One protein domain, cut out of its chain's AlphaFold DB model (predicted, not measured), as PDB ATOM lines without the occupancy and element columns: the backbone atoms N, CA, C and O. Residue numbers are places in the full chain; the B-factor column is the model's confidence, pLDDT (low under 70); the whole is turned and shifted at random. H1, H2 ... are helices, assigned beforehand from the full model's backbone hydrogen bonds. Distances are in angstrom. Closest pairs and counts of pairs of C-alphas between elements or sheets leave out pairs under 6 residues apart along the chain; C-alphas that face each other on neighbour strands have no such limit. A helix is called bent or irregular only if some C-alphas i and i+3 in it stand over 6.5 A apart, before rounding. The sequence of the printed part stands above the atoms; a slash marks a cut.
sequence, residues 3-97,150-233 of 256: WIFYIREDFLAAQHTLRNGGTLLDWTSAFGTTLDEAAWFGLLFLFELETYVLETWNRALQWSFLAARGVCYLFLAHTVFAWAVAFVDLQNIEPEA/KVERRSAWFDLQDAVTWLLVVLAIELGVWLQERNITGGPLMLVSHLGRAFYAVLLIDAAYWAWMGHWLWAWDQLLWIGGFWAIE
ATOM      1  N   TRP A   3       3.690  -4.784 -17.369       78.25
ATOM      2  CA  TRP A   3       4.414  -3.526 -17.154       78.25
ATOM      3  C   TRP A   3       3.978  -2.709 -15.921       78.25
ATOM      4  O   TRP A   3       4.813  -2.209 -15.176       78.25
ATOM      5  N   ILE A   4       2.670  -2.613 -15.639       85.12
ATOM      6  CA  ILE A   4       2.169  -1.908 -14.438       85.12
ATOM      7  C   ILE A   4       2.589  -2.626 -13.144       85.12
ATOM      8  O   ILE A   4       2.770  -1.977 -12.113       85.12
ATOM      9  N   PHE A   5       2.736  -3.952 -13.184       87.81
ATOM     10  CA  PHE A   5       3.229  -4.714 -12.040       87.81
ATOM     11  C   PHE A   5       4.704  -4.414 -11.782       87.81
ATOM     12  O   PHE A   5       5.033  -4.171 -10.627       87.81
ATOM     13  N   TYR A   6       5.537  -4.292 -12.818       88.12
ATOM     14  CA  TYR A   6       6.950  -3.931 -12.651       88.12
ATOM     15  C   TYR A   6       7.149  -2.535 -12.066       88.12
ATOM     16  O   TYR A   6       7.918  -2.385 -11.127       88.12
ATOM     17  N   ILE A   7       6.359  -1.536 -12.485       90.62
ATOM     18  CA  ILE A   7       6.389  -0.205 -11.844       90.62
ATOM     19  C   ILE A   7       6.125  -0.322 -10.341       90.62
ATOM     20  O   ILE A   7       6.735   0.375  -9.531       90.62
ATOM     21  N   ARG A   8       5.168  -1.173  -9.960       92.06
ATOM     22  CA  ARG A   8       4.821  -1.381  -8.557       92.06
ATOM     23  C   ARG A   8       5.921  -2.139  -7.816       92.06
ATOM     24  O   ARG A   8       6.210  -1.753  -6.690       92.06
ATOM     25  N   GLU A   9       6.481  -3.196  -8.398       91.38
ATOM     26  CA  GLU A   9       7.584  -3.969  -7.811       91.38
ATOM     27  C   GLU A   9       8.817  -3.088  -7.598       91.38
ATOM     28  O   GLU A   9       9.282  -2.982  -6.465       91.38
ATOM     29  N   ASP A  10       9.246  -2.348  -8.623       92.56
ATOM     30  CA  ASP A  10      10.377  -1.416  -8.551       92.56
ATOM     31  C   ASP A  10      10.126  -0.319  -7.510       92.56
ATOM     32  O   ASP A  10      10.991  -0.005  -6.695       92.56
ATOM     33  N   PHE A  11       8.908   0.235  -7.453       93.19
ATOM     34  CA  PHE A  11       8.564   1.237  -6.444       93.19
ATOM     35  C   PHE A  11       8.591   0.666  -5.021       93.19
ATOM     36  O   PHE A  11       9.019   1.356  -4.095       93.19
ATOM     37  N   LEU A  12       8.135  -0.575  -4.823       92.44
ATOM     38  CA  LEU A  12       8.192  -1.245  -3.525       92.44
ATOM     39  C   LEU A  12       9.641  -1.532  -3.121       92.44
ATOM     40  O   LEU A  12      10.018  -1.206  -1.998       92.44
ATOM     41  N   ALA A  13      10.469  -2.052  -4.027       92.50
ATOM     42  CA  ALA A  13      11.889  -2.269  -3.774       92.50
ATOM     43  C   ALA A  13      12.606  -0.946  -3.444       92.50
ATOM     44  O   ALA A  13      13.276  -0.849  -2.413       92.50
ATOM     45  N   ALA A  14      12.364   0.112  -4.227       92.88
ATOM     46  CA  ALA A  14      12.935   1.447  -4.027       92.88
ATOM     47  C   ALA A  14      12.608   2.056  -2.652       92.88
ATOM     48  O   ALA A  14      13.433   2.765  -2.075       92.88
ATOM     49  N   GLN A  15      11.435   1.765  -2.075       92.44
ATOM     50  CA  GLN A  15      11.098   2.205  -0.711       92.44
ATOM     51  C   GLN A  15      12.004   1.595   0.366       92.44
ATOM     52  O   GLN A  15      12.132   2.170   1.454       92.44
ATOM     53  N   HIS A  16      12.605   0.440   0.081       92.31
ATOM     54  CA  HIS A  16      13.501  -0.277   0.981       92.31
ATOM     55  C   HIS A  16      14.975  -0.012   0.683       92.31
ATOM     56  O   HIS A  16      15.762   0.076   1.624       92.31
ATOM     57  N   THR A  17      15.354   0.140  -0.585       91.69
ATOM     58  CA  THR A  17      16.744   0.336  -1.024       91.69
ATOM     59  C   THR A  17      17.175   1.803  -0.999       91.69
ATOM     60  O   THR A  17      18.267   2.118  -0.540       91.69
ATOM     61  N   LEU A  18      16.283   2.731  -1.362       90.81
ATOM     62  CA  LEU A  18      16.571   4.172  -1.457       90.81
ATOM     63  C   LEU A  18      16.008   4.985  -0.284       90.81
ATOM     64  O   LEU A  18      15.868   6.210  -0.361       90.81
ATOM     65  N   ARG A  19      15.673   4.328   0.832       83.31
ATOM     66  CA  ARG A  19      15.041   4.977   1.995       83.31
ATOM     67  C   ARG A  19      15.904   6.091   2.588       83.31
ATOM     68  O   ARG A  19      15.380   7.101   3.054       83.31
ATOM     69  N   ASN A  20      17.220   5.910   2.547       79.62
ATOM     70  CA  ASN A  20      18.200   6.876   3.039       79.62
ATOM     71  C   ASN A  20      18.637   7.884   1.957       79.62
ATOM     72  O   ASN A  20      19.632   8.589   2.130       79.62
ATOM     73  N   GLY A  21      17.873   7.982   0.866       83.69
ATOM     74  CA  GLY A  21      18.199   8.772  -0.313       83.69
ATOM     75  C   GLY A  21      18.938   7.955  -1.372       83.69
ATOM     76  O   GLY A  21      19.167   6.759  -1.226       83.69
ATOM     77  N   GLY A  22      19.288   8.631  -2.459       84.88
ATOM     78  CA  GLY A  22      19.992   8.056  -3.597       84.88
ATOM     79  C   GLY A  22      20.301   9.139  -4.620       84.88
ATOM     80  O   GLY A  22      19.628  10.175  -4.680       84.88
ATOM     81  N   THR A  23      21.344   8.925  -5.407       92.06
ATOM     82  CA  THR A  23      21.653   9.739  -6.579       92.06
ATOM     83  C   THR A  23      20.617   9.504  -7.680       92.06
ATOM     84  O   THR A  23      19.846   8.547  -7.635       92.06
ATOM     85  N   LEU A  24      20.599  10.359  -8.710       91.12
ATOM     86  CA  LEU A  24      19.749  10.119  -9.882       91.12
ATOM     87  C   LEU A  24      20.028   8.745 -10.509       91.12
ATOM     88  O   LEU A  24      19.098   8.102 -10.974       91.12
ATOM     89  N   LEU A  25      21.289   8.304 -10.488       91.62
ATOM     90  CA  LEU A  25      21.689   7.011 -11.027       91.62
ATOM     91  C   LEU A  25      21.116   5.851 -10.206       91.62
ATOM     92  O   LEU A  25      20.650   4.882 -10.787       91.62
ATOM     93  N   ASP A  26      21.090   5.972  -8.877       91.94
ATOM     94  CA  ASP A  26      20.498   4.948  -8.006       91.94
ATOM     95  C   ASP A  26      18.991   4.832  -8.253       91.94
ATOM     96  O   ASP A  26      18.446   3.733  -8.328       91.94
ATOM     97  N   TRP A  27      18.317   5.968  -8.466       92.94
ATOM     98  CA  TRP A  27      16.907   5.985  -8.852       92.94
ATOM     99  C   TRP A  27      16.664   5.342 -10.212       92.94
ATOM    100  O   TRP A  27      15.720   4.578 -10.348       92.94
ATOM    101  N   THR A  28      17.474   5.632 -11.230       94.38
ATOM    102  CA  THR A  28      17.259   5.018 -12.547       94.38
ATOM    103  C   THR A  28      17.588   3.523 -12.534       94.38
ATOM    104  O   THR A  28      16.853   2.754 -13.144       94.38
ATOM    105  N   SER A  29      18.595   3.094 -11.766       93.81
ATOM    106  CA  SER A  29      18.921   1.675 -11.571       93.81
ATOM    107  C   SER A  29      17.830   0.918 -10.804       93.81
ATOM    108  O   SER A  29      17.478  -0.192 -11.190       93.81
ATOM    109  N   ALA A  30      17.237   1.519  -9.765       93.31
ATOM    110  CA  ALA A  30      16.143   0.905  -9.001       93.31
ATOM    111  C   ALA A  30      14.860   0.688  -9.827       93.31
ATOM    112  O   ALA A  30      14.023  -0.120  -9.448       93.31
ATOM    113  N   PHE A  31      14.710   1.403 -10.946       94.31
ATOM    114  CA  PHE A  31      13.621   1.234 -11.915       94.31
ATOM    115  C   PHE A  31      14.100   0.554 -13.208       94.31
ATOM    116  O   PHE A  31      13.482   0.728 -14.262       94.31
ATOM    117  N   GLY A  32      15.216  -0.181 -13.151       93.12
ATOM    118  CA  GLY A  32      15.853  -0.795 -14.316       93.12
ATOM    119  C   GLY A  32      14.889  -1.653 -15.134       93.12
ATOM    120  O   GLY A  32      14.759  -1.435 -16.335       93.12
ATOM    121  N   THR A  33      14.137  -2.542 -14.481       92.56
ATOM    122  CA  THR A  33      13.144  -3.413 -15.133       92.56
ATOM    123  C   THR A  33      12.035  -2.604 -15.806       92.56
ATOM    124  O   THR A  33      11.726  -2.807 -16.979       92.56
ATOM    125  N   THR A  34      11.464  -1.621 -15.101       94.25
ATOM    126  CA  THR A  34      10.442  -0.728 -15.668       94.25
ATOM    127  C   THR A  34      10.941   0.031 -16.899       94.25
ATOM    128  O   THR A  34      10.191   0.185 -17.870       94.25
ATOM    129  N   LEU A  35      12.172   0.552 -16.847       94.88
ATOM    130  CA  LEU A  35      12.783   1.313 -17.938       94.88
ATOM    131  C   LEU A  35      13.100   0.424 -19.142       94.88
ATOM    132  O   LEU A  35      12.873   0.863 -20.272       94.88
ATOM    133  N   ASP A  36      13.569  -0.801 -18.907       94.62
ATOM    134  CA  ASP A  36      13.861  -1.785 -19.950       94.62
ATOM    135  C   ASP A  36      12.600  -2.166 -20.731       94.62
ATOM    136  O   ASP A  36      12.507  -1.947 -21.940       94.62
ATOM    137  N   GLU A  37      11.564  -2.598 -20.016       94.31
ATOM    138  CA  GLU A  37      10.273  -2.958 -20.601       94.31
ATOM    139  C   GLU A  37       9.636  -1.773 -21.342       94.31
ATOM    140  O   GLU A  37       9.138  -1.906 -22.465       94.31
ATOM    141  N   ALA A  38       9.693  -0.568 -20.759       94.12
ATOM    142  CA  ALA A  38       9.197   0.640 -21.416       94.12
ATOM    143  C   ALA A  38       9.953   0.937 -22.721       94.12
ATOM    144  O   ALA A  38       9.345   1.391 -23.697       94.12
ATOM    145  N   ALA A  39      11.262   0.688 -22.757       95.75
ATOM    146  CA  ALA A  39      12.070   0.866 -23.952       95.75
ATOM    147  C   ALA A  39      11.692  -0.143 -25.039       95.75
ATOM    148  O   ALA A  39      11.481   0.270 -26.183       95.75
ATOM    149  N   TRP A  40      11.526  -1.422 -24.691       94.69
ATOM    150  CA  TRP A  40      11.095  -2.456 -25.633       94.69
ATOM    151  C   TRP A  40       9.707  -2.185 -26.211       94.69
ATOM    152  O   TRP A  40       9.540  -2.181 -27.434       94.69
ATOM    153  N   PHE A  41       8.720  -1.868 -25.367       93.19
ATOM    154  CA  PHE A  41       7.393  -1.475 -25.848       93.19
ATOM    155  C   PHE A  41       7.446  -0.211 -26.703       93.19
ATOM    156  O   PHE A  41       6.760  -0.132 -27.721       93.19
ATOM    157  N   GLY A  42       8.280   0.763 -26.328       93.81
ATOM    158  CA  GLY A  42       8.505   1.971 -27.112       93.81
ATOM    159  C   GLY A  42       9.033   1.662 -28.514       93.81
ATOM    160  O   GLY A  42       8.507   2.191 -29.491       93.81
ATOM    161  N   LEU A  43      10.017   0.767 -28.638       92.88
ATOM    162  CA  LEU A  43      10.557   0.346 -29.934       92.88
ATOM    163  C   LEU A  43       9.512  -0.379 -30.788       92.88
ATOM    164  O   LEU A  43       9.376  -0.052 -31.967       92.88
ATOM    165  N   LEU A  44       8.747  -1.307 -30.204       90.38
ATOM    166  CA  LEU A  44       7.676  -2.017 -30.912       90.38
ATOM    167  C   LEU A  44       6.575  -1.065 -31.389       90.38
ATOM    168  O   LEU A  44       6.157  -1.124 -32.543       90.38
ATOM    169  N   PHE A  45       6.147  -0.147 -30.523       90.88
ATOM    170  CA  PHE A  45       5.153   0.861 -30.869       90.88
ATOM    171  C   PHE A  45       5.645   1.782 -31.991       90.88
ATOM    172  O   PHE A  45       4.907   2.059 -32.935       90.88
ATOM    173  N   LEU A  46       6.901   2.241 -31.922       90.38
ATOM    174  CA  LEU A  46       7.501   3.061 -32.976       90.38
ATOM    175  C   LEU A  46       7.596   2.300 -34.301       90.38
ATOM    176  O   LEU A  46       7.352   2.900 -35.344       90.38
ATOM    177  N   PHE A  47       7.929   1.008 -34.265       84.31
ATOM    178  CA  PHE A  47       7.961   0.151 -35.450       84.31
ATOM    179  C   PHE A  47       6.575   0.032 -36.100       84.31
ATOM    180  O   PHE A  47       6.434   0.275 -37.298       84.31
ATOM    181  N   GLU A  48       5.535  -0.267 -35.317       85.88
ATOM    182  CA  GLU A  48       4.165  -0.364 -35.832       85.88
ATOM    183  C   GLU A  48       3.684   0.983 -36.396       85.88
ATOM    184  O   GLU A  48       3.167   1.057 -37.515       85.88
ATOM    185  N   LEU A  49       3.932   2.076 -35.671       86.50
ATOM    186  CA  LEU A  49       3.532   3.413 -36.092       86.50
ATOM    187  C   LEU A  49       4.265   3.870 -37.363       86.50
ATOM    188  O   LEU A  49       3.658   4.524 -38.209       86.50
ATOM    189  N   GLU A  50       5.542   3.514 -37.531       82.50
ATOM    190  CA  GLU A  50       6.310   3.817 -38.744       82.50
ATOM    191  C   GLU A  50       5.635   3.216 -39.982       82.50
ATOM    192  O   GLU A  50       5.485   3.909 -40.986       82.50
ATOM    193  N   THR A  51       5.121   1.984 -39.884       74.31
ATOM    194  CA  THR A  51       4.386   1.346 -40.989       74.31
ATOM    195  C   THR A  51       3.011   1.969 -41.254       74.31
ATOM    196  O   THR A  51       2.572   2.010 -42.400       74.31
ATOM    197  N   TYR A  52       2.334   2.509 -40.235       80.06
ATOM    198  CA  TYR A  52       1.020   3.142 -40.402       80.06
ATOM    199  C   TYR A  52       1.105   4.553 -41.004       80.06
ATOM    200  O   TYR A  52       0.242   4.972 -41.774       80.06
ATOM    201  N   VAL A  53       2.144   5.311 -40.649       77.62
ATOM    202  CA  VAL A  53       2.236   6.757 -40.915       77.62
ATOM    203  C   VAL A  53       3.018   7.072 -42.208       77.62
ATOM    204  O   VAL A  53       3.179   8.246 -42.553       77.62
ATOM    205  N   LEU A  54       3.426   6.041 -42.965       66.75
ATOM    206  CA  LEU A  54       4.224   6.102 -44.205       66.75
ATOM    207  C   LEU A  54       3.819   7.232 -45.173       66.75
ATOM    208  O   LEU A  54       4.682   7.888 -45.754       66.75
ATOM    209  N   GLU A  55       2.520   7.507 -45.326       68.69
ATOM    210  CA  GLU A  55       2.003   8.509 -46.273       68.69
ATOM    211  C   GLU A  55       2.128   9.971 -45.797       68.69
ATOM    212  O   GLU A  55       2.042  10.895 -46.607       68.69
ATOM    213  N   THR A  56       2.345  10.216 -44.500       73.88
ATOM    214  CA  THR A  56       2.336  11.571 -43.898       73.88
ATOM    215  C   THR A  56       3.706  12.032 -43.392       73.88
ATOM    216  O   THR A  56       3.820  12.980 -42.607       73.88
ATOM    217  N   TRP A  57       4.772  11.378 -43.857       78.56
ATOM    218  CA  TRP A  57       6.129  11.627 -43.390       78.56
ATOM    219  C   TRP A  57       6.599  13.053 -43.701       78.56
ATOM    220  O   TRP A  57       6.752  13.458 -44.853       78.56
ATOM    221  N   ASN A  58       6.882  13.822 -42.651       86.44
ATOM    222  CA  ASN A  58       7.548  15.115 -42.752       86.44
ATOM    223  C   ASN A  58       8.833  15.127 -41.910       86.44
ATOM    224  O   ASN A  58       9.046  14.277 -41.043       86.44
ATOM    225  N   ARG A  59       9.705  16.113 -42.159       86.50
ATOM    226  CA  ARG A  59      11.031  16.185 -41.524       86.50
ATOM    227  C   ARG A  59      10.960  16.276 -39.997       86.50
ATOM    228  O   ARG A  59      11.820  15.716 -39.330       86.50
ATOM    229  N   ALA A  60       9.961  16.965 -39.444       88.19
ATOM    230  CA  ALA A  60       9.791  17.075 -37.995       88.19
ATOM    231  C   ALA A  60       9.420  15.719 -37.380       88.19
ATOM    232  O   ALA A  60      10.055  15.293 -36.420       88.19
ATOM    233  N   LEU A  61       8.470  15.014 -37.995       87.19
ATOM    234  CA  LEU A  61       8.050  13.679 -37.584       87.19
ATOM    235  C   LEU A  61       9.211  12.678 -37.638       87.19
ATOM    236  O   LEU A  61       9.413  11.920 -36.695       87.19
ATOM    237  N   GLN A  62      10.029  12.727 -38.692       86.69
ATOM    238  CA  GLN A  62      11.219  11.882 -38.813       86.69
ATOM    239  C   GLN A  62      12.213  12.110 -37.660       86.69
ATOM    240  O   GLN A  62      12.708  11.149 -37.072       86.69
ATOM    241  N   TRP A  63      12.484  13.371 -37.302       90.44
ATOM    242  CA  TRP A  63      13.345  13.687 -36.156       90.44
ATOM    243  C   TRP A  63      12.739  13.231 -34.829       90.44
ATOM    244  O   TRP A  63      13.477  12.739 -33.979       90.44
ATOM    245  N   SER A  64      11.421  13.348 -34.651       90.12
ATOM    246  CA  SER A  64      10.737  12.854 -33.454       90.12
ATOM    247  C   SER A  64      10.866  11.337 -33.302       90.12
ATOM    248  O   SER A  64      11.175  10.873 -32.210       90.12
ATOM    249  N   PHE A  65      10.700  10.572 -34.386       91.06
ATOM    250  CA  PHE A  65      10.872   9.114 -34.371       91.06
ATOM    251  C   PHE A  65      12.313   8.720 -34.049       91.06
ATOM    252  O   PHE A  65      12.544   7.858 -33.204       91.06
ATOM    253  N   LEU A  66      13.285   9.390 -34.674       90.88
ATOM    254  CA  LEU A  66      14.699   9.147 -34.402       90.88
ATOM    255  C   LEU A  66      15.056   9.463 -32.944       90.88
ATOM    256  O   LEU A  66      15.765   8.689 -32.305       90.88
ATOM    257  N   ALA A  67      14.551  10.577 -32.410       93.81
ATOM    258  CA  ALA A  67      14.772  10.962 -31.023       93.81
ATOM    259  C   ALA A  67      14.142   9.957 -30.050       93.81
ATOM    260  O   ALA A  67      14.816   9.513 -29.125       93.81
ATOM    261  N   ALA A  68      12.890   9.555 -30.284       95.25
ATOM    262  CA  ALA A  68      12.200   8.572 -29.451       95.25
ATOM    263  C   ALA A  68      12.931   7.220 -29.451       95.25
ATOM    264  O   ALA A  68      13.197   6.665 -28.389       95.25
ATOM    265  N   ARG A  69      13.361   6.746 -30.627       94.69
ATOM    266  CA  ARG A  69      14.180   5.534 -30.764       94.69
ATOM    267  C   ARG A  69      15.510   5.659 -30.012       94.69
ATOM    268  O   ARG A  69      15.914   4.731 -29.320       94.69
ATOM    269  N   GLY A  70      16.166   6.816 -30.106       95.88
ATOM    270  CA  GLY A  70      17.392   7.108 -29.361       95.88
ATOM    271  C   GLY A  70      17.204   7.054 -27.842       95.88
ATOM    272  O   GLY A  70      18.070   6.529 -27.148       95.88
ATOM    273  N   VAL A  71      16.068   7.536 -27.326       96.88
ATOM    274  CA  VAL A  71      15.727   7.442 -25.896       96.88
ATOM    275  C   VAL A  71      15.508   5.989 -25.472       96.88
ATOM    276  O   VAL A  71      16.047   5.586 -24.446       96.88
ATOM    277  N   CYS A  72      14.798   5.181 -26.266       97.31
ATOM    278  CA  CYS A  72      14.633   3.754 -25.973       97.31
ATOM    279  C   CYS A  72      15.987   3.036 -25.892       97.31
ATOM    280  O   CYS A  72      16.267   2.363 -24.906       97.31
ATOM    281  N   TYR A  73      16.874   3.230 -26.873       95.38
ATOM    282  CA  TYR A  73      18.206   2.617 -26.821       95.38
ATOM    283  C   TYR A  73      19.065   3.132 -25.662       95.38
ATOM    284  O   TYR A  73      19.877   2.376 -25.132       95.38
ATOM    285  N   LEU A  74      18.891   4.390 -25.245       96.56
ATOM    286  CA  LEU A  74      19.553   4.913 -24.052       96.56
ATOM    287  C   LEU A  74      19.090   4.178 -22.788       96.56
ATOM    288  O   LEU A  74      19.925   3.863 -21.946       96.56
ATOM    289  N   PHE A  75      17.792   3.891 -22.661       97.19
ATOM    290  CA  PHE A  75      17.258   3.111 -21.543       97.19
ATOM    291  C   PHE A  75      17.779   1.674 -21.561       97.19
ATOM    292  O   PHE A  75      18.322   1.249 -20.551       97.19
ATOM    293  N   LEU A  76      17.763   0.986 -22.707       96.88
ATOM    294  CA  LEU A  76      18.339  -0.364 -22.825       96.88
ATOM    295  C   LEU A  76      19.834  -0.393 -22.453       96.88
ATOM    296  O   LEU A  76      20.298  -1.268 -21.723       96.88
ATOM    297  N   ALA A  77      20.607   0.596 -22.915       96.50
ATOM    298  CA  ALA A  77      22.017   0.717 -22.550       96.50
ATOM    299  C   ALA A  77      22.205   1.000 -21.051       96.50
ATOM    300  O   ALA A  77      23.144   0.489 -20.437       96.50
ATOM    301  N   HIS A  78      21.320   1.805 -20.459       96.38
ATOM    302  CA  HIS A  78      21.325   2.069 -19.029       96.38
ATOM    303  C   HIS A  78      21.000   0.811 -18.214       96.38
ATOM    304  O   HIS A  78      21.706   0.556 -17.244       96.38
ATOM    305  N   THR A  79      20.024   0.001 -18.631       96.06
ATOM    306  CA  THR A  79      19.681  -1.277 -17.990       96.06
ATOM    307  C   THR A  79      20.895  -2.202 -17.922       96.06
ATOM    308  O   THR A  79      21.282  -2.651 -16.845       96.06
ATOM    309  N   VAL A  80      21.577  -2.419 -19.054       97.38
ATOM    310  CA  VAL A  80      22.799  -3.244 -19.093       97.38
ATOM    311  C   VAL A  80      23.885  -2.675 -18.179       97.38
ATOM    312  O   VAL A  80      24.564  -3.425 -17.480       97.38
ATOM    313  N   PHE A  81      24.056  -1.351 -18.168       97.12
ATOM    314  CA  PHE A  81      25.007  -0.696 -17.274       97.12
ATOM    315  C   PHE A  81      24.655  -0.921 -15.796       97.12
ATOM    316  O   PHE A  81      25.538  -1.284 -15.021       97.12
ATOM    317  N   ALA A  82      23.390  -0.742 -15.410       96.06
ATOM    318  CA  ALA A  82      22.922  -0.923 -14.040       96.06
ATOM    319  C   ALA A  82      23.155  -2.363 -13.559       96.06
ATOM    320  O   ALA A  82      23.761  -2.562 -12.506       96.06
ATOM    321  N   TRP A  83      22.792  -3.366 -14.366       96.75
ATOM    322  CA  TRP A  83      23.028  -4.772 -14.025       96.75
ATOM    323  C   TRP A  83      24.509  -5.144 -13.995       96.75
ATOM    324  O   TRP A  83      24.927  -5.936 -13.153       96.75
ATOM    325  N   ALA A  84      25.335  -4.546 -14.859       97.69
ATOM    326  CA  ALA A  84      26.778  -4.770 -14.834       97.69
ATOM    327  C   ALA A  84      27.413  -4.223 -13.550       97.69
ATOM    328  O   ALA A  84      28.247  -4.897 -12.944       97.69
ATOM    329  N   VAL A  85      27.004  -3.024 -13.125       95.88
ATOM    330  CA  VAL A  85      27.444  -2.425 -11.859       95.88
ATOM    331  C   VAL A  85      26.973  -3.278 -10.684       95.88
ATOM    332  O   VAL A  85      27.812  -3.708  -9.898       95.88
ATOM    333  N   ALA A  86      25.685  -3.629 -10.624       94.62
ATOM    334  CA  ALA A  86      25.136  -4.476  -9.566       94.62
ATOM    335  C   ALA A  86      25.876  -5.820  -9.462       94.62
ATOM    336  O   ALA A  86      26.277  -6.236  -8.375       94.62
ATOM    337  N   PHE A  87      26.132  -6.480 -10.597       97.19
ATOM    338  CA  PHE A  87      26.884  -7.731 -10.638       97.19
ATOM    339  C   PHE A  87      28.292  -7.580 -10.049       97.19
ATOM    340  O   PHE A  87      28.696  -8.406  -9.225       97.19
ATOM    341  N   VAL A  88      29.032  -6.542 -10.458       97.38
ATOM    342  CA  VAL A  88      30.396  -6.268  -9.978       97.38
ATOM    343  C   VAL A  88      30.394  -5.923  -8.495       97.38
ATOM    344  O   VAL A  88      31.188  -6.494  -7.745       97.38
ATOM    345  N   ASP A  89      29.507  -5.035  -8.060       95.25
ATOM    346  CA  ASP A  89      29.427  -4.594  -6.671       95.25
ATOM    347  C   ASP A  89      29.142  -5.787  -5.759       95.25
ATOM    348  O   ASP A  89      29.917  -6.044  -4.838       95.25
ATOM    349  N   LEU A  90      28.151  -6.621  -6.100       96.56
ATOM    350  CA  LEU A  90      27.798  -7.822  -5.339       96.56
ATOM    351  C   LEU A  90      28.963  -8.814  -5.177       96.56
ATOM    352  O   LEU A  90      29.048  -9.493  -4.145       96.56
ATOM    353  N   GLN A  91      29.879  -8.920  -6.148       96.38
ATOM    354  CA  GLN A  91      31.061  -9.785  -6.007       96.38
ATOM    355  C   GLN A  91      32.061  -9.258  -4.975       96.38
ATOM    356  O   GLN A  91      32.758 -10.058  -4.353       96.38
ATOM    357  N   ASN A  92      32.107  -7.942  -4.775       95.75
ATOM    358  CA  ASN A  92      33.095  -7.267  -3.937       95.75
ATOM    359  C   ASN A  92      32.573  -6.912  -2.534       95.75
ATOM    360  O   ASN A  92      33.325  -6.344  -1.744       95.75
ATOM    361  N   ILE A  93      31.312  -7.230  -2.208       95.44
ATOM    362  CA  ILE A  93      30.765  -6.964  -0.869       95.44
ATOM    363  C   ILE A  93      31.448  -7.848   0.178       95.44
ATOM    364  O   ILE A  93      31.461  -9.081   0.081       95.44
ATOM    365  N   GLU A  94      31.921  -7.184   1.225       95.00
ATOM    366  CA  GLU A  94      32.460  -7.770   2.447       95.00
ATOM    367  C   GLU A  94      31.426  -7.701   3.585       95.00
ATOM    368  O   GLU A  94      30.517  -6.867   3.548       95.00
ATOM    369  N   PRO A  95      31.512  -8.585   4.593       96.06
ATOM    370  CA  PRO A  95      30.575  -8.566   5.708       96.06
ATOM    371  C   PRO A  95      30.765  -7.319   6.578       96.06
ATOM    372  O   PRO A  95      31.890  -6.882   6.828       96.06
ATOM    373  N   GLU A  96      29.661  -6.793   7.104       94.50
ATOM    374  CA  GLU A  96      29.664  -5.639   7.998       94.50
ATOM    375  C   GLU A  96      30.399  -5.965   9.307       94.50
ATOM    376  O   GLU A  96      30.111  -6.951   9.997       94.50
ATOM    377  N   ALA A  97      31.371  -5.126   9.663       92.94
ATOM    378  CA  ALA A  97      32.248  -5.389  10.792       92.94
ATOM    379  C   ALA A  97      31.516  -5.210  12.130       92.94
ATOM    380  O   ALA A  97      30.919  -4.174  12.412       92.94
ATOM    381  N   LYS A 150      24.461 -15.317  -1.737       97.12
ATOM    382  CA  LYS A 150      24.634 -16.297  -2.826       97.12
ATOM    383  C   LYS A 150      23.486 -16.255  -3.829       97.12
ATOM    384  O   LYS A 150      23.719 -16.510  -5.007       97.12
ATOM    385  N   VAL A 151      22.268 -15.987  -3.357       97.06
ATOM    386  CA  VAL A 151      21.097 -15.800  -4.215       97.06
ATOM    387  C   VAL A 151      21.243 -14.504  -5.001       97.06
ATOM    388  O   VAL A 151      21.231 -14.579  -6.220       97.06
ATOM    389  N   GLU A 152      21.507 -13.375  -4.341       96.94
ATOM    390  CA  GLU A 152      21.680 -12.062  -4.984       96.94
ATOM    391  C   GLU A 152      22.769 -12.090  -6.066       96.94
ATOM    392  O   GLU A 152      22.533 -11.701  -7.205       96.94
ATOM    393  N   ARG A 153      23.946 -12.662  -5.772       97.88
ATOM    394  CA  ARG A 153      25.037 -12.801  -6.759       97.88
ATOM    395  C   ARG A 153      24.643 -13.620  -7.983       97.88
ATOM    396  O   ARG A 153      25.126 -13.352  -9.079       97.88
ATOM    397  N   ARG A 154      23.835 -14.663  -7.786       97.50
ATOM    398  CA  ARG A 154      23.369 -15.511  -8.882       97.50
ATOM    399  C   ARG A 154      22.282 -14.799  -9.677       97.50
ATOM    400  O   ARG A 154      22.366 -14.810 -10.895       97.50
ATOM    401  N   SER A 155      21.319 -14.175  -9.007       96.50
ATOM    402  CA  SER A 155      20.275 -13.370  -9.641       96.50
ATOM    403  C   SER A 155      20.880 -12.256 -10.495       96.50
ATOM    404  O   SER A 155      20.615 -12.232 -11.686       96.50
ATOM    405  N   ALA A 156      21.845 -11.494  -9.974       96.75
ATOM    406  CA  ALA A 156      22.519 -10.442 -10.738       96.75
ATOM    407  C   ALA A 156      23.273 -10.949 -11.980       96.75
ATOM    408  O   ALA A 156      23.412 -10.226 -12.964       96.75
ATOM    409  N   TRP A 157      23.774 -12.191 -11.958       97.81
ATOM    410  CA  TRP A 157      24.324 -12.816 -13.164       97.81
ATOM    411  C   TRP A 157      23.234 -13.077 -14.207       97.81
ATOM    412  O   TRP A 157      23.448 -12.780 -15.380       97.81
ATOM    413  N   PHE A 158      22.092 -13.624 -13.780       97.62
ATOM    414  CA  PHE A 158      20.944 -13.860 -14.653       97.62
ATOM    415  C   PHE A 158      20.390 -12.545 -15.212       97.62
ATOM    416  O   PHE A 158      20.210 -12.463 -16.418       97.62
ATOM    417  N   ASP A 159      20.237 -11.500 -14.393       96.19
ATOM    418  CA  ASP A 159      19.754 -10.180 -14.830       96.19
ATOM    419  C   ASP A 159      20.675  -9.552 -15.890       96.19
ATOM    420  O   ASP A 159      20.233  -9.108 -16.952       96.19
ATOM    421  N   LEU A 160      21.993  -9.563 -15.644       97.69
ATOM    422  CA  LEU A 160      22.970  -9.036 -16.596       97.69
ATOM    423  C   LEU A 160      22.995  -9.851 -17.893       97.69
ATOM    424  O   LEU A 160      23.040  -9.288 -18.991       97.69
ATOM    425  N   GLN A 161      23.016 -11.177 -17.775       97.44
ATOM    426  CA  GLN A 161      23.052 -12.052 -18.934       97.44
ATOM    427  C   GLN A 161      21.768 -11.941 -19.755       97.44
ATOM    428  O   GLN A 161      21.863 -11.952 -20.983       97.44
ATOM    429  N   ASP A 162      20.601 -11.842 -19.129       96.81
ATOM    430  CA  ASP A 162      19.313 -11.713 -19.809       96.81
ATOM    431  C   ASP A 162      19.278 -10.434 -20.657       96.81
ATOM    432  O   ASP A 162      19.153 -10.514 -21.885       96.81
ATOM    433  N   ALA A 163      19.578  -9.281 -20.047       96.12
ATOM    434  CA  ALA A 163      19.613  -7.992 -20.740       96.12
ATOM    435  C   ALA A 163      20.586  -7.991 -21.937       96.12
ATOM    436  O   ALA A 163      20.263  -7.523 -23.030       96.12
ATOM    437  N   VAL A 164      21.784  -8.564 -21.770       96.69
ATOM    438  CA  VAL A 164      22.753  -8.705 -22.872       96.69
ATOM    439  C   VAL A 164      22.242  -9.664 -23.948       96.69
ATOM    440  O   VAL A 164      22.421  -9.410 -25.140       96.69
ATOM    441  N   THR A 165      21.608 -10.767 -23.556       96.19
ATOM    442  CA  THR A 165      21.136 -11.799 -24.486       96.19
ATOM    443  C   THR A 165      20.010 -11.279 -25.368       96.19
ATOM    444  O   THR A 165      20.042 -11.512 -26.577       96.19
ATOM    445  N   TRP A 166      19.082 -10.493 -24.820       95.12
ATOM    446  CA  TRP A 166      18.041  -9.822 -25.601       95.12
ATOM    447  C   TRP A 166      18.608  -8.886 -26.672       95.12
ATOM    448  O   TRP A 166      18.191  -8.937 -27.833       95.12
ATOM    449  N   LEU A 167      19.631  -8.094 -26.338       94.00
ATOM    450  CA  LEU A 167      20.313  -7.252 -27.326       94.00
ATOM    451  C   LEU A 167      21.017  -8.078 -28.411       94.00
ATOM    452  O   LEU A 167      21.009  -7.692 -29.581       94.00
ATOM    453  N   LEU A 168      21.599  -9.226 -28.056       92.94
ATOM    454  CA  LEU A 168      22.211 -10.136 -29.026       92.94
ATOM    455  C   LEU A 168      21.175 -10.793 -29.949       92.94
ATOM    456  O   LEU A 168      21.456 -10.966 -31.137       92.94
ATOM    457  N   VAL A 169      19.982 -11.125 -29.440       91.75
ATOM    458  CA  VAL A 169      18.854 -11.609 -30.256       91.75
ATOM    459  C   VAL A 169      18.472 -10.557 -31.292       91.75
ATOM    460  O   VAL A 169      18.430 -10.863 -32.485       91.75
ATOM    461  N   VAL A 170      18.265  -9.308 -30.871       89.69
ATOM    462  CA  VAL A 170      17.914  -8.217 -31.792       89.69
ATOM    463  C   VAL A 170      19.018  -7.960 -32.807       89.69
ATOM    464  O   VAL A 170      18.738  -7.892 -34.003       89.69
ATOM    465  N   LEU A 171      20.278  -7.919 -32.372       89.31
ATOM    466  CA  LEU A 171      21.417  -7.768 -33.272       89.31
ATOM    467  C   LEU A 171      21.474  -8.892 -34.319       89.31
ATOM    468  O   LEU A 171      21.773  -8.637 -35.486       89.31
ATOM    469  N   ALA A 172      21.180 -10.136 -33.931       88.25
ATOM    470  CA  ALA A 172      21.150 -11.265 -34.856       88.25
ATOM    471  C   ALA A 172      20.005 -11.150 -35.877       88.25
ATOM    472  O   ALA A 172      20.212 -11.456 -37.057       88.25
ATOM    473  N   ILE A 173      18.829 -10.673 -35.449       85.12
ATOM    474  CA  ILE A 173      17.688 -10.395 -36.332       85.12
ATOM    475  C   ILE A 173      18.049  -9.286 -37.328       85.12
ATOM    476  O   ILE A 173      17.910  -9.488 -38.536       85.12
ATOM    477  N   GLU A 174      18.575  -8.152 -36.857       86.19
ATOM    478  CA  GLU A 174      18.985  -7.026 -37.706       86.19
ATOM    479  C   GLU A 174      20.069  -7.429 -38.712       86.19
ATOM    480  O   GLU A 174      19.972  -7.119 -39.902       86.19
ATOM    481  N   LEU A 175      21.078  -8.186 -38.266       85.56
ATOM    482  CA  LEU A 175      22.122  -8.718 -39.139       85.56
ATOM    483  C   LEU A 175      21.545  -9.651 -40.211       85.56
ATOM    484  O   LEU A 175      21.990  -9.621 -41.360       85.56
ATOM    485  N   GLY A 176      20.555 -10.467 -39.842       82.56
ATOM    486  CA  GLY A 176      19.822 -11.325 -40.766       82.56
ATOM    487  C   GLY A 176      19.125 -10.523 -41.863       82.56
ATOM    488  O   GLY A 176      19.334 -10.811 -43.043       82.56
ATOM    489  N   VAL A 177      18.371  -9.485 -41.483       80.88
ATOM    490  CA  VAL A 177      17.677  -8.585 -42.420       80.88
ATOM    491  C   VAL A 177      18.675  -7.880 -43.342       80.88
ATOM    492  O   VAL A 177      18.522  -7.917 -44.562       80.88
ATOM    493  N   TRP A 178      19.752  -7.321 -42.786       83.31
ATOM    494  CA  TRP A 178      20.774  -6.608 -43.558       83.31
ATOM    495  C   TRP A 178      21.505  -7.501 -44.572       83.31
ATOM    496  O   TRP A 178      21.754  -7.096 -45.710       83.31
ATOM    497  N   LEU A 179      21.864  -8.731 -44.182       82.38
ATOM    498  CA  LEU A 179      22.503  -9.698 -45.082       82.38
ATOM    499  C   LEU A 179      21.594 -10.054 -46.259       82.38
ATOM    500  O   LEU A 179      22.057 -10.173 -47.398       82.38
ATOM    501  N   GLN A 180      20.303 -10.196 -45.976       74.06
ATOM    502  CA  GLN A 180      19.289 -10.536 -46.964       74.06
ATOM    503  C   GLN A 180      19.031  -9.387 -47.939       74.06
ATOM    504  O   GLN A 180      18.982  -9.641 -49.138       74.06
ATOM    505  N   GLU A 181      18.976  -8.131 -47.479       80.81
ATOM    506  CA  GLU A 181      18.890  -6.954 -48.367       80.81
ATOM    507  C   GLU A 181      20.042  -6.895 -49.386       80.81
ATOM    508  O   GLU A 181      19.895  -6.360 -50.485       80.81
ATOM    509  N   ARG A 182      21.197  -7.480 -49.045       80.88
ATOM    510  CA  ARG A 182      22.372  -7.569 -49.924       80.88
ATOM    511  C   ARG A 182      22.431  -8.845 -50.771       80.88
ATOM    512  O   ARG A 182      23.447  -9.068 -51.427       80.88
ATOM    513  N   ASN A 183      21.377  -9.665 -50.778       76.38
ATOM    514  CA  ASN A 183      21.322 -10.972 -51.447       76.38
ATOM    515  C   ASN A 183      22.454 -11.932 -51.027       76.38
ATOM    516  O   ASN A 183      22.891 -12.778 -51.810       76.38
ATOM    517  N   ILE A 184      22.956 -11.814 -49.792       74.50
ATOM    518  CA  ILE A 184      23.989 -12.711 -49.263       74.50
ATOM    519  C   ILE A 184      23.293 -13.889 -48.580       74.50
ATOM    520  O   ILE A 184      22.823 -13.779 -47.451       74.50
ATOM    521  N   THR A 185      23.245 -15.032 -49.266       64.69
ATOM    522  CA  THR A 185      22.564 -16.256 -48.803       64.69
ATOM    523  C   THR A 185      23.522 -17.321 -48.252       64.69
ATOM    524  O   THR A 185      23.175 -18.498 -48.166       64.69
ATOM    525  N   GLY A 186      24.746 -16.948 -47.863       68.62
ATOM    526  CA  GLY A 186      25.700 -17.897 -47.292       68.62
ATOM    527  C   GLY A 186      26.953 -17.261 -46.696       68.62
ATOM    528  O   GLY A 186      27.244 -16.085 -46.904       68.62
ATOM    529  N   GLY A 187      27.711 -18.067 -45.952       76.06
ATOM    530  CA  GLY A 187      28.978 -17.675 -45.335       76.06
ATOM    531  C   GLY A 187      28.904 -17.466 -43.815       76.06
ATOM    532  O   GLY A 187      27.841 -17.620 -43.212       76.06
ATOM    533  N   PRO A 188      30.038 -17.120 -43.175       72.62
ATOM    534  CA  PRO A 188      30.148 -17.033 -41.716       72.62
ATOM    535  C   PRO A 188      29.147 -16.066 -41.080       72.62
ATOM    536  O   PRO A 188      28.602 -16.356 -40.021       72.62
ATOM    537  N   LEU A 189      28.856 -14.946 -41.747       69.69
ATOM    538  CA  LEU A 189      27.931 -13.933 -41.237       69.69
ATOM    539  C   LEU A 189      26.479 -14.443 -41.187       69.69
ATOM    540  O   LEU A 189      25.735 -14.088 -40.280       69.69
ATOM    541  N   MET A 190      26.102 -15.339 -42.106       68.69
ATOM    542  CA  MET A 190      24.781 -15.970 -42.099       68.69
ATOM    543  C   MET A 190      24.666 -17.075 -41.040       68.69
ATOM    544  O   MET A 190      23.589 -17.330 -40.516       68.69
ATOM    545  N   LEU A 191      25.781 -17.706 -40.657       70.50
ATOM    546  CA  LEU A 191      25.797 -18.611 -39.506       70.50
ATOM    547  C   LEU A 191      25.527 -17.844 -38.199       70.50
ATOM    548  O   LEU A 191      24.792 -18.332 -37.345       70.50
ATOM    549  N   VAL A 192      26.093 -16.640 -38.061       70.62
ATOM    550  CA  VAL A 192      25.915 -15.778 -36.880       70.62
ATOM    551  C   VAL A 192      24.460 -15.333 -36.722       70.62
ATOM    552  O   VAL A 192      23.940 -15.388 -35.611       70.62
ATOM    553  N   SER A 193      23.767 -14.971 -37.808       69.38
ATOM    554  CA  SER A 193      22.342 -14.611 -37.722       69.38
ATOM    555  C   SER A 193      21.466 -15.796 -37.294       69.38
ATOM    556  O   SER A 193      20.541 -15.628 -36.504       69.38
ATOM    557  N   HIS A 194      21.792 -17.022 -37.714       72.19
ATOM    558  CA  HIS A 194      21.111 -18.228 -37.227       72.19
ATOM    559  C   HIS A 194      21.462 -18.593 -35.781       72.19
ATOM    560  O   HIS A 194      20.633 -19.191 -35.091       72.19
ATOM    561  N   LEU A 195      22.651 -18.209 -35.305       74.75
ATOM    562  CA  LEU A 195      23.061 -18.382 -33.911       74.75
ATOM    563  C   LEU A 195      22.155 -17.601 -32.949       74.75
ATOM    564  O   LEU A 195      21.989 -18.027 -31.811       74.75
ATOM    565  N   GLY A 196      21.501 -16.533 -33.424       73.25
ATOM    566  CA  GLY A 196      20.491 -15.785 -32.670       73.25
ATOM    567  C   GLY A 196      19.395 -16.672 -32.071       73.25
ATOM    568  O   GLY A 196      18.939 -16.436 -30.959       73.25
ATOM    569  N   ARG A 197      19.048 -17.779 -32.739       78.56
ATOM    570  CA  ARG A 197      18.063 -18.748 -32.230       78.56
ATOM    571  C   ARG A 197      18.561 -19.559 -31.040       78.56
ATOM    572  O   ARG A 197      17.750 -20.039 -30.256       78.56
ATOM    573  N   ALA A 198      19.875 -19.736 -30.909       86.31
ATOM    574  CA  ALA A 198      20.458 -20.414 -29.758       86.31
ATOM    575  C   ALA A 198      20.297 -19.580 -28.479       86.31
ATOM    576  O   ALA A 198      20.179 -20.155 -27.400       86.31
ATOM    577  N   PHE A 199      20.212 -18.250 -28.591       92.69
ATOM    578  CA  PHE A 199      19.951 -17.377 -27.447       92.69
ATOM    579  C   PHE A 199      18.564 -17.590 -26.839       92.69
ATOM    580  O   PHE A 199      18.447 -17.533 -25.622       92.69
ATOM    581  N   TYR A 200      17.546 -17.986 -27.615       92.75
ATOM    582  CA  TYR A 200      16.257 -18.380 -27.027       92.75
ATOM    583  C   TYR A 200      16.385 -19.562 -26.059       92.75
ATOM    584  O   TYR A 200      15.636 -19.639 -25.093       92.75
ATOM    585  N   ALA A 201      17.337 -20.476 -26.275       93.00
ATOM    586  CA  ALA A 201      17.565 -21.567 -25.332       93.00
ATOM    587  C   ALA A 201      18.140 -21.060 -24.001       93.00
ATOM    588  O   ALA A 201      17.789 -21.594 -22.954       93.00
ATOM    589  N   VAL A 202      18.985 -20.026 -24.044       95.38
ATOM    590  CA  VAL A 202      19.494 -19.342 -22.846       95.38
ATOM    591  C   VAL A 202      18.340 -18.642 -22.123       95.38
ATOM    592  O   VAL A 202      18.091 -18.935 -20.963       95.38
ATOM    593  N   LEU A 203      17.530 -17.866 -22.844       96.62
ATOM    594  CA  LEU A 203      16.364 -17.170 -22.288       96.62
ATOM    595  C   LEU A 203      15.323 -18.132 -21.673       96.62
ATOM    596  O   LEU A 203      14.660 -17.800 -20.690       96.62
ATOM    597  N   LEU A 204      15.187 -19.351 -22.211       96.81
ATOM    598  CA  LEU A 204      14.358 -20.408 -21.613       96.81
ATOM    599  C   LEU A 204      14.951 -20.966 -20.309       96.81
ATOM    600  O   LEU A 204      14.194 -21.352 -19.417       96.81
ATOM    601  N   ILE A 205      16.281 -21.031 -20.193       96.94
ATOM    602  CA  ILE A 205      16.955 -21.378 -18.933       96.94
ATOM    603  C   ILE A 205      16.689 -20.284 -17.897       96.94
ATOM    604  O   ILE A 205      16.381 -20.618 -16.754       96.94
ATOM    605  N   ASP A 206      16.713 -19.015 -18.300       97.00
ATOM    606  CA  ASP A 206      16.432 -17.874 -17.422       97.00
ATOM    607  C   ASP A 206      14.982 -17.922 -16.918       97.00
ATOM    608  O   ASP A 206      14.731 -17.861 -15.713       97.00
ATOM    609  N   ALA A 207      14.016 -18.182 -17.807       97.31
ATOM    610  CA  ALA A 207      12.620 -18.395 -17.419       97.31
ATOM    611  C   ALA A 207      12.465 -19.552 -16.413       97.31
ATOM    612  O   ALA A 207      11.728 -19.442 -15.429       97.31
ATOM    613  N   ALA A 208      13.169 -20.669 -16.632       97.81
ATOM    614  CA  ALA A 208      13.147 -21.808 -15.718       97.81
ATOM    615  C   ALA A 208      13.796 -21.481 -14.363       97.81
ATOM    616  O   ALA A 208      13.304 -21.933 -13.326       97.81
ATOM    617  N   TYR A 209      14.872 -20.689 -14.363       97.06
ATOM    618  CA  TYR A 209      15.524 -20.204 -13.152       97.06
ATOM    619  C   TYR A 209      14.567 -19.350 -12.315       97.06
ATOM    620  O   TYR A 209      14.363 -19.647 -11.137       97.06
ATOM    621  N   TRP A 210      13.917 -18.358 -12.923       97.19
ATOM    622  CA  TRP A 210      12.980 -17.483 -12.216       97.19
ATOM    623  C   TRP A 210      11.746 -18.225 -11.710       97.19
ATOM    624  O   TRP A 210      11.345 -18.039 -10.561       97.19
ATOM    625  N   ALA A 211      11.210 -19.158 -12.504       97.44
ATOM    626  CA  ALA A 211      10.135 -20.043 -12.062       97.44
ATOM    627  C   ALA A 211      10.550 -20.881 -10.841       97.44
ATOM    628  O   ALA A 211       9.784 -21.017  -9.887       97.44
ATOM    629  N   TRP A 212      11.775 -21.416 -10.839       97.06
ATOM    630  CA  TRP A 212      12.315 -22.173  -9.707       97.06
ATOM    631  C   TRP A 212      12.521 -21.310  -8.454       97.06
ATOM    632  O   TRP A 212      12.283 -21.785  -7.344       97.06
ATOM    633  N   MET A 213      12.896 -20.040  -8.623       95.69
ATOM    634  CA  MET A 213      13.007 -19.059  -7.538       95.69
ATOM    635  C   MET A 213      11.644 -18.536  -7.041       95.69
ATOM    636  O   MET A 213      11.606 -17.778  -6.075       95.69
ATOM    637  N   GLY A 214      10.529 -18.948  -7.658       96.31
ATOM    638  CA  GLY A 214       9.167 -18.552  -7.276       96.31
ATOM    639  C   GLY A 214       8.643 -17.291  -7.971       96.31
ATOM    640  O   GLY A 214       7.491 -16.912  -7.756       96.31
ATOM    641  N   HIS A 215       9.440 -16.686  -8.850       94.75
ATOM    642  CA  HIS A 215       9.111 -15.473  -9.598       94.75
ATOM    643  C   HIS A 215       8.319 -15.801 -10.870       94.75
ATOM    644  O   HIS A 215       8.791 -15.673 -12.001       94.75
ATOM    645  N   TRP A 216       7.084 -16.279 -10.685       93.50
ATOM    646  CA  TRP A 216       6.224 -16.753 -11.780       93.50
ATOM    647  C   TRP A 216       5.856 -15.674 -12.795       93.50
ATOM    648  O   TRP A 216       5.688 -15.990 -13.971       93.50
ATOM    649  N   LEU A 217       5.717 -14.423 -12.346       91.88
ATOM    650  CA  LEU A 217       5.429 -13.298 -13.231       91.88
ATOM    651  C   LEU A 217       6.581 -13.091 -14.215       91.88
ATOM    652  O   LEU A 217       6.333 -13.060 -15.415       91.88
ATOM    653  N   TRP A 218       7.816 -13.045 -13.711       93.69
ATOM    654  CA  TRP A 218       9.027 -12.824 -14.507       93.69
ATOM    655  C   TRP A 218       9.243 -13.970 -15.498       93.69
ATOM    656  O   TRP A 218       9.465 -13.750 -16.684       93.69
ATOM    657  N   ALA A 219       9.064 -15.215 -15.044       95.38
ATOM    658  CA  ALA A 219       9.146 -16.384 -15.914       95.38
ATOM    659  C   ALA A 219       8.082 -16.374 -17.024       95.38
ATOM    660  O   ALA A 219       8.371 -16.699 -18.173       95.38
ATOM    661  N   TRP A 220       6.838 -16.018 -16.691       94.56
ATOM    662  CA  TRP A 220       5.759 -15.924 -17.672       94.56
ATOM    663  C   TRP A 220       6.015 -14.821 -18.699       94.56
ATOM    664  O   TRP A 220       5.808 -15.026 -19.893       94.56
ATOM    665  N   ASP A 221       6.475 -13.667 -18.236       92.25
ATOM    666  CA  ASP A 221       6.779 -12.516 -19.072       92.25
ATOM    667  C   ASP A 221       7.915 -12.812 -20.056       92.25
ATOM    668  O   ASP A 221       7.761 -12.615 -21.261       92.25
ATOM    669  N   GLN A 222       8.981 -13.454 -19.576       94.94
ATOM    670  CA  GLN A 222      10.074 -13.945 -20.410       94.94
ATOM    671  C   GLN A 222       9.581 -14.886 -21.523       94.94
ATOM    672  O   GLN A 222       9.985 -14.774 -22.681       94.94
ATOM    673  N   LEU A 223       8.658 -15.805 -21.212       95.50
ATOM    674  CA  LEU A 223       8.064 -16.698 -22.215       95.50
ATOM    675  C   LEU A 223       7.214 -15.945 -23.247       95.50
ATOM    676  O   LEU A 223       7.222 -16.315 -24.425       95.50
ATOM    677  N   LEU A 224       6.491 -14.900 -22.831       93.69
ATOM    678  CA  LEU A 224       5.732 -14.045 -23.745       93.69
ATOM    679  C   LEU A 224       6.658 -13.302 -24.706       93.69
ATOM    680  O   LEU A 224       6.393 -13.300 -25.910       93.69
ATOM    681  N   TRP A 225       7.750 -12.725 -24.202       93.50
ATOM    682  CA  TRP A 225       8.744 -12.042 -25.025       93.50
ATOM    683  C   TRP A 225       9.415 -12.991 -26.018       93.50
ATOM    684  O   TRP A 225       9.473 -12.683 -27.211       93.50
ATOM    685  N   ILE A 226       9.830 -14.186 -25.578       94.19
ATOM    686  CA  ILE A 226      10.383 -15.220 -26.472       94.19
ATOM    687  C   ILE A 226       9.376 -15.564 -27.575       94.19
ATOM    688  O   ILE A 226       9.731 -15.581 -28.754       94.19
ATOM    689  N   GLY A 227       8.112 -15.804 -27.214       92.81
ATOM    690  CA  GLY A 227       7.052 -16.096 -28.180       92.81
ATOM    691  C   GLY A 227       6.813 -14.951 -29.170       92.81
ATOM    692  O   GLY A 227       6.644 -15.201 -30.365       92.81
ATOM    693  N   GLY A 228       6.845 -13.704 -28.693       90.62
ATOM    694  CA  GLY A 228       6.674 -12.499 -29.503       90.62
ATOM    695  C   GLY A 228       7.783 -12.320 -30.539       90.62
ATOM    696  O   GLY A 228       7.500 -12.230 -31.735       90.62
ATOM    697  N   PHE A 229       9.047 -12.340 -30.111       89.56
ATOM    698  CA  PHE A 229      10.190 -12.221 -31.023       89.56
ATOM    699  C   PHE A 229      10.293 -13.402 -31.992       89.56
ATOM    700  O   PHE A 229      10.572 -13.204 -33.176       89.56
ATOM    701  N   TRP A 230       9.981 -14.615 -31.533       88.81
ATOM    702  CA  TRP A 230       9.920 -15.788 -32.403       88.81
ATOM    703  C   TRP A 230       8.858 -15.639 -33.503       88.81
ATOM    704  O   TRP A 230       9.125 -15.949 -34.667       88.81
ATOM    705  N   ALA A 231       7.673 -15.117 -33.168       87.12
ATOM    706  CA  ALA A 231       6.618 -14.854 -34.144       87.12
ATOM    707  C   ALA A 231       7.024 -13.776 -35.165       87.12
ATOM    708  O   ALA A 231       6.783 -13.952 -36.361       87.12
ATOM    709  N   ILE A 232       7.681 -12.697 -34.718       82.56
ATOM    710  CA  ILE A 232       8.216 -11.642 -35.597       82.56
ATOM    711  C   ILE A 232       9.242 -12.227 -36.580       82.56
ATOM    712  O   ILE A 232       9.155 -11.988 -37.786       82.56
ATOM    713  N   GLU A 233      10.183 -13.039 -36.091       80.94
ATOM    714  CA  GLU A 233      11.207 -13.673 -36.928       80.94
ATOM    715  C   GLU A 233      10.585 -14.622 -37.969       80.94
ATOM    716  O   GLU A 233      10.995 -14.628 -39.135       80.94
TER     717      GLU A 233
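AT A GLANCE: This is residues 3 to 97 and 150 to 233 of the 256 residues of an uncharacterized protein of Xanthomonadales bacterium (UniProt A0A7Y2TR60). Two helical groups spread apart like a V: the long hairpin H3 and H4 makes one, and an up-and-down bundle of H5, H6 and H7 makes the other, with H4 and H5 packed together near the end of H4 and the beginning of H5. H1 packs on residues 32 to 38 of H3, with the short H2 next to it, and a gap lies between H3 and H7. The printed part has 179 residues with seven named helices, H1 to H7 in chain order, and no named strand: it is all helix. It is only just compact, close to loose, with a radius of gyration of the C-alphas of 18.6 A, and elongated, spanning 63 by 40 by 27 A.

HOW THE PARTS SIT: H1, residues 3 to 17, touches H2, residues 24 to 30, with residues 10 to 14 alone, at a steep tilt of 64 degrees; the closest C-alphas, of Ala 14 and Ala 30, are 5.9 A apart. H1 also touches H3, residues 32 to 56, at Ile 7 and Thr 34, the closest C-alphas, 5.6 A apart. H3 and H4, residues 59 to 92, are a hairpin at a shallow tilt of 18 degrees, closest at the C-alphas of Ala 39 and Cys 72, 4.4 A. H4 is the hub, touching three helices; it only just touches H2, with 3 pairs of C-alphas within 8 A, closest at Ser 29 and Ala 82, 5.4 A. H4 touches H5, residues 150 to 181, with residues 79 to 91 alone, closest at the C-alphas of Trp 83 and Leu 160, 5.0 A; the tilt of 34 degrees is shallow, only just short of steep. H5 and H6, residues 188 to 212, are a hairpin, closest at the C-alphas of Ala 172 and Ser 193, 4.6 A. H6 and H7, residues 216 to 233, are another, closest at the C-alphas of Ala 207 and Ala 219, 4.3 A. H3 and H7 are apart. Every O i to N i+4 pair is within hydrogen-bond range in H2, H4, H5 and H7, against 10 of 11 in H1, 18 of 21 in H3 and 15 of 21 in H6.

IN THESE COORDINATES: H1 begins at C-alpha 3, (4.414, -3.526, -17.154). H3 is 34.8 A long, irregular, with C-alphas 52 and 55 8.0 A apart, and has a kink of 42 degrees near residue 50. H4 measures 49.5 A, H5 46.8 A, H6 37.0 A, with a kink of 28 degrees near residue 195, and H7 25.8 A. H5 begins at C-alpha 150, (24.634, -16.297, -2.826), and H7 ends at C-alpha 233, (11.207, -13.673, -36.928).

THE WHOLE: The two C-alphas farthest apart, of Glu 55 and Ala 97, are 66.1 A apart. Residues 98 to 149 are not printed, and C-alphas 97 and 150 are 19.0 A apart across the cut. Residues 54 to 60, of which 54 to 56 belong to H3, and residues 92 to 97 stand free. Of the links that are printed whole, none is long. The mean pLDDT of the printed part is 90.0, with residues 54 to 55, 185 to 186, 189 to 190 and 193 under 70.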